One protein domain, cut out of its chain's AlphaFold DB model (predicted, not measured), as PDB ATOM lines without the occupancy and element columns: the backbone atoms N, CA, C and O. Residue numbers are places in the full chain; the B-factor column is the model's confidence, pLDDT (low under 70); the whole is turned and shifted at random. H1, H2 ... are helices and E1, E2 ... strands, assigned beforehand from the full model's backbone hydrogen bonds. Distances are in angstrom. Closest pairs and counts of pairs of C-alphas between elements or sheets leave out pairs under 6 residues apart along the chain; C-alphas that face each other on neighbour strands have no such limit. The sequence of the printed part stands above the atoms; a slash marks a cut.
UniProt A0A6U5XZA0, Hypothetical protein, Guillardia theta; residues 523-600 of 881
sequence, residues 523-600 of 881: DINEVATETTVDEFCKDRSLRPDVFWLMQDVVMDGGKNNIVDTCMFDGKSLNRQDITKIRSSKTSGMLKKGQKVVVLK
ATOM      1  N   ASP A 523     120.250 107.226 113.894       88.31
ATOM      2  CA  ASP A 523     120.064 106.040 114.721       88.31
ATOM      3  C   ASP A 523     118.628 105.520 114.594       88.31
ATOM      4  O   ASP A 523     117.726 106.219 114.126       88.31
ATOM      5  N   ILE A 524     118.416 104.277 115.014       88.00
ATOM      6  CA  ILE A 524     117.097 103.664 115.115       88.00
ATOM      7  C   ILE A 524     116.677 103.707 116.579       88.00
ATOM      8  O   ILE A 524     117.276 103.040 117.423       88.00
ATOM      9  N   ASN A 525     115.629 104.473 116.865       90.00
ATOM     10  CA  ASN A 525     115.062 104.609 118.199       90.00
ATOM     11  C   ASN A 525     113.729 103.860 118.288       90.00
ATOM     12  O   ASN A 525     112.940 103.851 117.342       90.00
ATOM     13  N   GLU A 526     113.480 103.240 119.435       93.00
ATOM     14  CA  GLU A 526     112.212 102.610 119.757       93.00
ATOM     15  C   GLU A 526     111.323 103.597 120.520       93.00
ATOM     16  O   GLU A 526     111.710 104.176 121.534       93.00
ATOM     17  N   VAL A 527     110.108 103.807 120.023       92.88
ATOM     18  CA  VAL A 527     109.134 104.726 120.610       92.88
ATOM     19  C   VAL A 527     108.700 104.199 121.984       92.88
ATOM     20  O   VAL A 527     108.041 103.163 122.087       92.88
ATOM     21  N   ALA A 528     109.069 104.914 123.048       90.38
ATOM     22  CA  ALA A 528     108.855 104.479 124.431       90.38
ATOM     23  C   ALA A 528     107.370 104.451 124.842       90.38
ATOM     24  O   ALA A 528     106.927 103.553 125.568       90.38
ATOM     25  N   THR A 529     106.594 105.420 124.360       92.38
ATOM     26  CA  THR A 529     105.165 105.594 124.643       92.38
ATOM     27  C   THR A 529     104.433 106.018 123.381       92.38
ATOM     28  O   THR A 529     105.011 106.665 122.513       92.38
ATOM     29  N   GLU A 530     103.160 105.649 123.272       94.19
ATOM     30  CA  GLU A 530     102.320 106.124 122.174       94.19
ATOM     31  C   GLU A 530     102.203 107.654 122.215       94.19
ATOM     32  O   GLU A 530     101.967 108.224 123.278       94.19
ATOM     33  N   THR A 531     102.422 108.307 121.074       95.81
ATOM     34  CA  THR A 531     102.492 109.772 120.962       95.81
ATOM     35  C   THR A 531     102.171 110.218 119.536       95.81
ATOM     36  O   THR A 531     102.257 109.428 118.587       95.81
ATOM     37  N   THR A 532     101.792 111.484 119.377       95.44
ATOM     38  CA  THR A 532     101.677 112.102 118.053       95.44
ATOM     39  C   THR A 532     103.063 112.365 117.459       95.44
ATOM     40  O   THR A 532     104.061 112.506 118.167       95.44
ATOM     41  N   VAL A 533     103.145 112.451 116.133       93.94
ATOM     42  CA  VAL A 533     104.405 112.800 115.454       93.94
ATOM     43  C   VAL A 533     104.864 114.208 115.834       93.94
ATOM     44  O   VAL A 533     106.061 114.418 116.007       93.94
ATOM     45  N   ASP A 534     103.936 115.148 116.013       93.56
ATOM     46  CA  ASP A 534     104.254 116.530 116.383       93.56
ATOM     47  C   ASP A 534     104.893 116.617 117.775       93.56
ATOM     48  O   ASP A 534     105.933 117.256 117.930       93.56
ATOM     49  N   GLU A 535     104.334 115.924 118.772       93.94
ATOM     50  CA  GLU A 535     104.920 115.826 120.118       93.94
ATOM     51  C   GLU A 535     106.288 115.137 120.078       93.94
ATOM     52  O   GLU A 535     107.271 115.677 120.588       93.94
ATOM     53  N   PHE A 536     106.388 114.000 119.382       94.06
ATOM     54  CA  PHE A 536     107.646 113.268 119.235       94.06
ATOM     55  C   PHE A 536     108.761 114.120 118.610       94.06
ATOM     56  O   PHE A 536     109.934 113.995 118.988       94.06
ATOM     57  N   CYS A 537     108.400 114.960 117.634       93.88
ATOM     58  CA  CYS A 537     109.303 115.884 116.959       93.88
ATOM     59  C   CYS A 537     109.668 117.082 117.843       93.88
ATOM     60  O   CYS A 537     110.836 117.476 117.871       93.88
ATOM     61  N   LYS A 538     108.709 117.628 118.601       92.25
ATOM     62  CA  LYS A 538     108.936 118.730 119.544       92.25
ATOM     63  C   LYS A 538     109.964 118.350 120.609       92.25
ATOM     64  O   LYS A 538     110.917 119.100 120.811       92.25
ATOM     65  N   ASP A 539     109.841 117.157 121.190       88.88
ATOM     66  CA  ASP A 539     110.769 116.633 122.205       88.88
ATOM     67  C   ASP A 539     112.204 116.451 121.686       88.88
ATOM     68  O   ASP A 539     113.153 116.354 122.463       88.88
ATOM     69  N   ARG A 540     112.379 116.398 120.361       90.56
ATOM     70  CA  ARG A 540     113.673 116.211 119.687       90.56
ATOM     71  C   ARG A 540     114.157 117.454 118.949       90.56
ATOM     72  O   ARG A 540     115.132 117.367 118.203       90.56
ATOM     73  N   SER A 541     113.474 118.589 119.113       93.44
ATOM     74  CA  SER A 541     113.751 119.818 118.363       93.44
ATOM     75  C   SER A 541     113.848 119.539 116.859       93.44
ATOM     76  O   SER A 541     114.886 119.741 116.229       93.44
ATOM     77  N   LEU A 542     112.794 118.974 116.279       92.50
ATOM     78  CA  LEU A 542     112.740 118.608 114.868       92.50
ATOM     79  C   LEU A 542     111.402 119.037 114.268       92.50
ATOM     80  O   LEU A 542     110.400 119.120 114.972       92.50
ATOM     81  N   ARG A 543     111.364 119.302 112.959       92.75
ATOM     82  CA  ARG A 543     110.098 119.544 112.260       92.75
ATOM     83  C   ARG A 543     109.474 118.229 111.770       92.75
ATOM     84  O   ARG A 543     110.221 117.373 111.287       92.75
ATOM     85  N   PRO A 544     108.137 118.082 111.794       93.88
ATOM     86  CA  PRO A 544     107.461 116.874 111.313       93.88
ATOM     87  C   PRO A 544     107.787 116.508 109.859       93.88
ATOM     88  O   PRO A 544     108.000 115.342 109.537       93.88
ATOM     89  N   ASP A 545     107.890 117.494 108.967       92.50
ATOM     90  CA  ASP A 545     108.234 117.256 107.561       92.50
ATOM     91  C   ASP A 545     109.670 116.724 107.393       92.50
ATOM     92  O   ASP A 545     109.926 115.842 106.574       92.50
ATOM     93  N   VAL A 546     110.597 117.195 108.230       92.38
ATOM     94  CA  VAL A 546     111.989 116.730 108.268       92.38
ATOM     95  C   VAL A 546     112.085 115.330 108.880       92.38
ATOM     96  O   VAL A 546     112.866 114.501 108.412       92.38
ATOM     97  N   PHE A 547     111.269 115.033 109.895       93.31
ATOM     98  CA  PHE A 547     111.136 113.682 110.436       93.31
ATOM     99  C   PHE A 547     110.725 112.684 109.354       93.31
ATOM    100  O   PHE A 547     111.363 111.638 109.209       93.31
ATOM    101  N   TRP A 548     109.713 113.024 108.554       91.56
ATOM    102  CA  TRP A 548     109.271 112.169 107.456       91.56
ATOM    103  C   TRP A 548     110.308 112.037 106.350       91.56
ATOM    104  O   TRP A 548     110.478 110.935 105.838       91.56
ATOM    105  N   LEU A 549     111.060 113.099 106.048       88.62
ATOM    106  CA  LEU A 549     112.182 113.022 105.114       88.62
ATOM    107  C   LEU A 549     113.203 111.950 105.534       88.62
ATOM    108  O   LEU A 549     113.661 111.191 104.684       88.62
ATOM    109  N   MET A 550     113.524 111.834 106.829       87.81
ATOM    110  CA  MET A 550     114.408 110.764 107.324       87.81
ATOM    111  C   MET A 550     113.786 109.376 107.199       87.81
ATOM    112  O   MET A 550     114.486 108.421 106.872       87.81
ATOM    113  N   GLN A 551     112.484 109.241 107.466       88.25
ATOM    114  CA  GLN A 551     111.813 107.949 107.315       88.25
ATOM    115  C   GLN A 551     111.762 107.513 105.845       88.25
ATOM    116  O   GLN A 551     111.939 106.338 105.537       88.25
ATOM    117  N   ASP A 552     111.534 108.447 104.922       83.94
ATOM    118  CA  ASP A 552     111.397 108.153 103.492       83.94
ATOM    119  C   ASP A 552     112.685 107.566 102.901       83.94
ATOM    120  O   ASP A 552     112.622 106.659 102.073       83.94
ATOM    121  N   VAL A 553     113.847 107.993 103.404       76.25
ATOM    122  CA  VAL A 553     115.162 107.443 103.036       76.25
ATOM    123  C   VAL A 553     115.201 105.917 103.156       76.25
ATOM    124  O   VAL A 553     115.618 105.244 102.215       76.25
ATOM    125  N   VAL A 554     114.715 105.379 104.279       75.31
ATOM    126  CA  VAL A 554     114.715 103.935 104.565       75.31
ATOM    127  C   VAL A 554     113.487 103.217 103.993       75.31
ATOM    128  O   VAL A 554     113.534 102.015 103.732       75.31
ATOM    129  N   MET A 555     112.373 103.926 103.775       76.31
ATOM    130  CA  MET A 555     111.137 103.339 103.238       76.31
ATOM    131  C   MET A 555     111.141 103.155 101.717       76.31
ATOM    132  O   MET A 555     110.490 102.221 101.234       76.31
ATOM    133  N   ASP A 556     111.849 104.015 100.983       67.31
ATOM    134  CA  ASP A 556     111.930 103.993  99.515       67.31
ATOM    135  C   ASP A 556     113.091 103.124  98.994       67.31
ATOM    136  O   ASP A 556     113.425 103.161  97.809       67.31
ATOM    137  N   GLY A 557     113.695 102.312  99.870       55.12
ATOM    138  CA  GLY A 557     114.784 101.397  99.525       55.12
ATOM    139  C   GLY A 557     116.092 102.106  99.189       55.12
ATOM    140  O   GLY A 557     116.836 101.597  98.357       55.12
ATOM    141  N   GLY A 558     116.330 103.282  99.786       52.12
ATOM    142  CA  GLY A 558     117.521 104.085  99.570       52.12
ATOM    143  C   GLY A 558     117.713 104.429  98.095       52.12
ATOM    144  O   GLY A 558     118.392 103.713  97.362       52.12
ATOM    145  N   LYS A 559     117.249 105.605  97.642       44.75
ATOM    146  CA  LYS A 559     117.644 106.144  96.315       44.75
ATOM    147  C   LYS A 559     119.173 106.153  96.103       44.75
ATOM    148  O   LYS A 559     119.623 106.263  94.968       44.75
ATOM    149  N   ASN A 560     119.958 105.991  97.177       51.66
ATOM    150  CA  ASN A 560     121.370 105.641  97.172       51.66
ATOM    151  C   ASN A 560     121.676 104.586  98.262       51.66
ATOM    152  O   ASN A 560     121.620 104.918  99.443       51.66
ATOM    153  N   ASN A 561     122.130 103.377  97.893       49.69
ATOM    154  CA  ASN A 561     122.631 102.330  98.822       49.69
ATOM    155  C   ASN A 561     123.663 102.837  99.859       49.69
ATOM    156  O   ASN A 561     123.860 102.225 100.907       49.69
ATOM    157  N   ILE A 562     124.345 103.948  99.556       53.16
ATOM    158  CA  ILE A 562     125.353 104.598 100.406       53.16
ATOM    159  C   ILE A 562     124.727 105.202 101.675       53.16
ATOM    160  O   ILE A 562     125.386 105.249 102.712       53.16
ATOM    161  N   VAL A 563     123.469 105.647 101.615       58.12
ATOM    162  CA  VAL A 563     122.777 106.306 102.733       58.12
ATOM    163  C   VAL A 563     122.445 105.290 103.831       58.12
ATOM    164  O   VAL A 563     122.779 105.518 104.993       58.12
ATOM    165  N   ASP A 564     121.928 104.121 103.450       57.59
ATOM    166  CA  ASP A 564     121.507 103.078 104.394       57.59
ATOM    167  C   ASP A 564     122.684 102.358 105.075       57.59
ATOM    168  O   ASP A 564     122.616 102.029 106.254       57.59
ATOM    169  N   THR A 565     123.805 102.137 104.378       56.50
ATOM    170  CA  THR A 565     124.956 101.414 104.965       56.50
ATOM    171  C   THR A 565     125.904 102.307 105.761       56.50
ATOM    172  O   THR A 565     126.507 101.843 106.727       56.50
ATOM    173  N   CYS A 566     126.066 103.579 105.380       60.06
ATOM    174  CA  CYS A 566     127.073 104.448 105.996       60.06
ATOM    175  C   CYS A 566     126.532 105.301 107.157       60.06
ATOM    176  O   CYS A 566     127.318 105.727 107.997       60.06
ATOM    177  N   MET A 567     125.224 105.586 107.225       70.69
ATOM    178  CA  MET A 567     124.692 106.553 108.203       70.69
ATOM    179  C   MET A 567     124.083 105.928 109.463       70.69
ATOM    180  O   MET A 567     123.887 106.654 110.433       70.69
ATOM    181  N   PHE A 568     123.837 104.613 109.460       72.81
ATOM    182  CA  PHE A 568     123.166 103.866 110.535       72.81
ATOM    183  C   PHE A 568     124.091 102.926 111.318       72.81
ATOM    184  O   PHE A 568     123.606 102.075 112.059       72.81
ATOM    185  N   ASP A 569     125.409 103.025 111.128       73.25
ATOM    186  CA  ASP A 569     126.386 102.126 111.768       73.25
ATOM    187  C   ASP A 569     126.081 100.631 111.508       73.25
ATOM    188  O   ASP A 569     126.107  99.783 112.396       73.25
ATOM    189  N   GLY A 570     125.667 100.311 110.276       69.25
ATOM    190  CA  GLY A 570     125.273  98.955 109.880       69.25
ATOM    191  C   GLY A 570     123.915  98.473 110.411       69.25
ATOM    192  O   GLY A 570     123.518  97.349 110.097       69.25
ATOM    193  N   LYS A 571     123.174  99.289 111.175       75.81
ATOM    194  CA  LYS A 571     121.798  98.978 111.591       75.81
ATOM    195  C   LYS A 571     120.827  99.139 110.418       75.81
ATOM    196  O   LYS A 571     120.993 100.010 109.572       75.81
ATOM    197  N   SER A 572     119.774  98.325 110.392       76.56
ATOM    198  CA  SER A 572     118.708  98.417 109.391       76.56
ATOM    199  C   SER A 572     117.342  98.103 109.998       76.56
ATOM    200  O   SER A 572     117.229  97.413 111.015       76.56
ATOM    201  N   LEU A 573     116.294  98.639 109.376       80.94
ATOM    202  CA  LEU A 573     114.912  98.321 109.719       80.94
ATOM    203  C   LEU A 573     114.451  97.104 108.926       80.94
ATOM    204  O   LEU A 573     114.723  96.982 107.730       80.94
ATOM    205  N   ASN A 574     113.718  96.207 109.581       83.69
ATOM    206  CA  ASN A 574     113.123  95.078 108.879       83.69
ATOM    207  C   ASN A 574     111.840  95.514 108.138       83.69
ATOM    208  O   ASN A 574     111.304  96.610 108.315       83.69
ATOM    209  N   ARG A 575     111.294  94.617 107.311       83.50
ATOM    210  CA  ARG A 575     110.087  94.892 106.514       83.50
ATOM    211  C   ARG A 575     108.847  95.218 107.364       83.50
ATOM    212  O   ARG A 575     107.993  95.987 106.920       83.50
ATOM    213  N   GLN A 576     108.725  94.635 108.557       87.19
ATOM    214  CA  GLN A 576     107.602  94.912 109.459       87.19
ATOM    215  C   GLN A 576     107.709  96.323 110.042       87.19
ATOM    216  O   GLN A 576     106.710  97.038 110.071       87.19
ATOM    217  N   ASP A 577     108.913  96.743 110.428       87.56
ATOM    218  CA  ASP A 577     109.186  98.092 110.922       87.56
ATOM    219  C   ASP A 577     108.849  99.137 109.849       87.56
ATOM    220  O   ASP A 577     108.073 100.058 110.104       87.56
ATOM    221  N   ILE A 578     109.303  98.928 108.607       85.38
ATOM    222  CA  ILE A 578     108.979  99.792 107.456       85.38
ATOM    223  C   ILE A 578     107.461  99.895 107.238       85.38
ATOM    224  O   ILE A 578     106.932 100.976 106.981       85.38
ATOM    225  N   THR A 579     106.734  98.783 107.369       86.44
ATOM    226  CA  THR A 579     105.271  98.769 107.204       86.44
ATOM    227  C   THR A 579     104.576  99.599 108.290       86.44
ATOM    228  O   THR A 579     103.662 100.365 107.981       86.44
ATOM    229  N   LYS A 580     105.042  99.509 109.544       88.56
ATOM    230  CA  LYS A 580     104.524 100.314 110.663       88.56
ATOM    231  C   LYS A 580     104.785 101.809 110.467       88.56
ATOM    232  O   LYS A 580     103.896 102.628 110.718       88.56
ATOM    233  N   ILE A 581     105.965 102.175 109.963       88.69
ATOM    234  CA  ILE A 581     106.296 103.572 109.641       88.69
ATOM    235  C   ILE A 581     105.361 104.104 108.546       88.69
ATOM    236  O   ILE A 581     104.788 105.179 108.717       88.69
ATOM    237  N   ARG A 582     105.102 103.329 107.482       87.06
ATOM    238  CA  ARG A 582     104.145 103.720 106.427       87.06
ATOM    239  C   ARG A 582     102.741 103.972 106.980       87.06
ATOM    240  O   ARG A 582     102.148 104.995 106.656       87.06
ATOM    241  N   SER A 583     102.230 103.099 107.854       87.94
ATOM    242  CA  SER A 583     100.927 103.331 108.505       87.94
ATOM    243  C   SER A 583     100.920 104.558 109.425       87.94
ATOM    244  O   SER A 583      99.901 105.236 109.563       87.94
ATOM    245  N   SER A 584     102.064 104.879 110.030       90.56
ATOM    246  CA  SER A 584     102.214 106.056 110.891       90.56
ATOM    247  C   SER A 584     102.207 107.351 110.085       90.56
ATOM    248  O   SER A 584     101.637 108.340 110.530       90.56
ATOM    249  N   LYS A 585     102.767 107.340 108.866       89.06
ATOM    250  CA  LYS A 585     102.769 108.500 107.958       89.06
ATOM    251  C   LYS A 585     101.361 108.962 107.601       89.06
ATOM    252  O   LYS A 585     101.117 110.156 107.491       89.06
ATOM    253  N   THR A 586     100.430 108.023 107.455       86.56
ATOM    254  CA  THR A 586      99.023 108.335 107.172       86.56
ATOM    255  C   THR A 586      98.250 108.746 108.423       86.56
ATOM    256  O   THR A 586      97.372 109.598 108.337       86.56
ATOM    257  N   SER A 587      98.545 108.141 109.576       90.38
ATOM    258  CA  SER A 587      97.779 108.365 110.814       90.38
ATOM    259  C   SER A 587      98.290 109.516 111.685       90.38
ATOM    260  O   SER A 587      97.551 109.976 112.548       90.38
ATOM    261  N   GLY A 588      99.537 109.962 111.503       91.81
ATOM    262  CA  GLY A 588     100.173 110.976 112.352       91.81
ATOM    263  C   GLY A 588     100.540 110.485 113.762       91.81
ATOM    264  O   GLY A 588     100.944 111.290 114.600       91.81
ATOM    265  N   MET A 589     100.416 109.181 114.031       94.38
ATOM    266  CA  MET A 589     100.617 108.570 115.349       94.38
ATOM    267  C   MET A 589     101.772 107.571 115.333       94.38
ATOM    268  O   MET A 589     101.877 106.756 114.417       94.38
ATOM    269  N   LEU A 590     102.590 107.584 116.387       94.25
ATOM    270  CA  LEU A 590     103.652 106.610 116.630       94.25
ATOM    271  C   LEU A 590     103.252 105.679 117.775       94.25
ATOM    272  O   LEU A 590     102.849 106.128 118.847       94.25
ATOM    273  N   LYS A 591     103.364 104.365 117.559       93.19
ATOM    274  CA  LYS A 591     102.970 103.356 118.553       93.19
ATOM    275  C   LYS A 591     104.133 102.983 119.466       93.19
ATOM    276  O   LYS A 591     105.282 102.937 119.033       93.19
ATOM    277  N   LYS A 592     103.828 102.622 120.715       93.00
ATOM    278  CA  LYS A 592     104.820 102.060 121.642       93.00
ATOM    279  C   LYS A 592     105.516 100.838 121.027       93.00
ATOM    280  O   LYS A 592     104.856  99.960 120.471       93.00
ATOM    281  N   GLY A 593     106.840 100.780 121.140       90.75
ATOM    282  CA  GLY A 593     107.669  99.708 120.587       90.75
ATOM    283  C   GLY A 593     107.916  99.808 119.077       90.75
ATOM    284  O   GLY A 593     108.534  98.927 118.480       90.75
ATOM    285  N   GLN A 594     107.414 100.855 118.416       92.94
ATOM    286  CA  GLN A 594     107.703 101.100 117.011       92.94
ATOM    287  C   GLN A 594     109.128 101.626 116.851       92.94
ATOM    288  O   GLN A 594     109.524 102.572 117.526       92.94
ATOM    289  N   LYS A 595     109.883 101.046 115.918       91.31
ATOM    290  CA  LYS A 595     111.210 101.536 115.545       91.31
ATOM    291  C   LYS A 595     111.092 102.615 114.478       91.31
ATOM    292  O   LYS A 595     110.402 102.418 113.479       91.31
ATOM    293  N   VAL A 596     111.761 103.739 114.698       90.94
ATOM    294  CA  VAL A 596     111.802 104.890 113.788       90.94
ATOM    295  C   VAL A 596     113.231 105.397 113.649       90.94
ATOM    296  O   VAL A 596     114.059 105.204 114.539       90.94
ATOM    297  N   VAL A 597     113.519 106.065 112.534       88.75
ATOM    298  CA  VAL A 597     114.809 106.732 112.329       88.75
ATOM    299  C   VAL A 597     114.822 108.081 113.042       88.75
ATOM    300  O   VAL A 597     113.861 108.843 112.954       88.75
ATOM    301  N   VAL A 598     115.912 108.399 113.731       90.19
ATOM    302  CA  VAL A 598     116.128 109.695 114.385       90.19
ATOM    303  C   VAL A 598     117.547 110.197 114.127       90.19
ATOM    304  O   VAL A 598     118.424 109.428 113.736       90.19
ATOM    305  N   LEU A 599     117.793 111.483 114.381       89.88
ATOM    306  CA  LEU A 599     119.156 112.000 114.494       89.88
ATOM    307  C   LEU A 599     119.858 111.377 115.708       89.88
ATOM    308  O   LEU A 599     119.291 111.332 116.802       89.88
ATOM    309  N   LYS A 600     121.101 110.925 115.520       89.00
ATOM    310  CA  LYS A 600     121.971 110.437 116.594       89.00
ATOM    311  C   LYS A 600     122.544 111.640 117.348       89.00
ATOM    312  O   LYS A 600     123.569 112.194 116.954       89.00
TER     313      LYS A 600
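This is residues 523 to 600 of the 881 residues of the protein "Hypothetical protein" of Guillardia theta (UniProt A0A6U5XZA0). Two short antiparallel strands, E1 and E2, pair side by side, and E2 packs on H2 and H4, two helices that lie side by side and run opposite ways. H1 packs near the first residues of H2 and the low-confidence H3 near its last residues, so that these two small helices sit toward opposite ends of the domain. The printed part has 78 residues, with four named helices and two named strands in the order E1, H1, H2, H3, H4, E2; the sheet's order is E1 - E2, antiparallel, and the class is mostly helix. The whole is compact and rounded, with a radius of gyration of the C-alphas of 11.8 A and spans of 31 by 25 by 19 A.

Find C-alpha 523 at (120.064, 106.040, 114.721), where strand E1, residues 523 to 526, begins. Its partner E2, residues 595 to 599, runs 13.2 A to C-alpha 599 at (119.156, 112.000, 114.494). Helix H2, residues 544 to 555, is 16.2 A long, and H4, residues 575 to 587, is 18.7 A long; look for the start of H4 at C-alpha 575, (110.087, 94.892, 106.514). H1 is residues 533 to 538, and H3 is residues 561 to 566.

Begin at the sheet, where E1 and E2 are antiparallel at 137 degrees. Look there for N 523 and O 598, and N 596 and O 525, each pair 2.9 A apart and within hydrogen-bond range. From E2, look toward H2: their closest C-alphas are those of Gln 551 and Val 597, 6.0 A apart. The closest C-alphas of H4 and E2 are those of Asp 577 and Lys 595, 6.1 A apart. H2 is the hub, touching three helices. It touches H4 at a shallow tilt of 28 degrees, opposite ways, closest at the C-alphas of Met 555 and Ile 578, 5.9 A apart. With residues 544 to 547 alone it touches H1 at a steep tilt of 61 degrees, opposite ways; the closest C-alphas are those of Asp 534 and Pro 544, 6.0 A apart. With residues 553 to 554 alone it only just touches H3, with 3 pairs of C-alphas within 8 A, about perpendicular at 75 degrees; the closest are those of Val 554 and Asp 564, 6.8 A apart. H1 and H4 are only just apart, closest at 8.4 A. Every O i to N i+4 pair is within hydrogen-bond range in H1 and H3, against 7 of 8 in H2 and 8 of 9 in H4.

The two C-alphas farthest apart are those of Thr 529 and Asn 560, 31.9 A, while those of Asp 523 and Lys 600 are 5.1 A apart. The printed part has no cut and no long link. Outside the named strands, residues 531 to 532 pair antiparallel with residues 589 to 590. The mean pLDDT of the printed part is 83.6; look for values under 70 at residues 556 to 566 and residue 570.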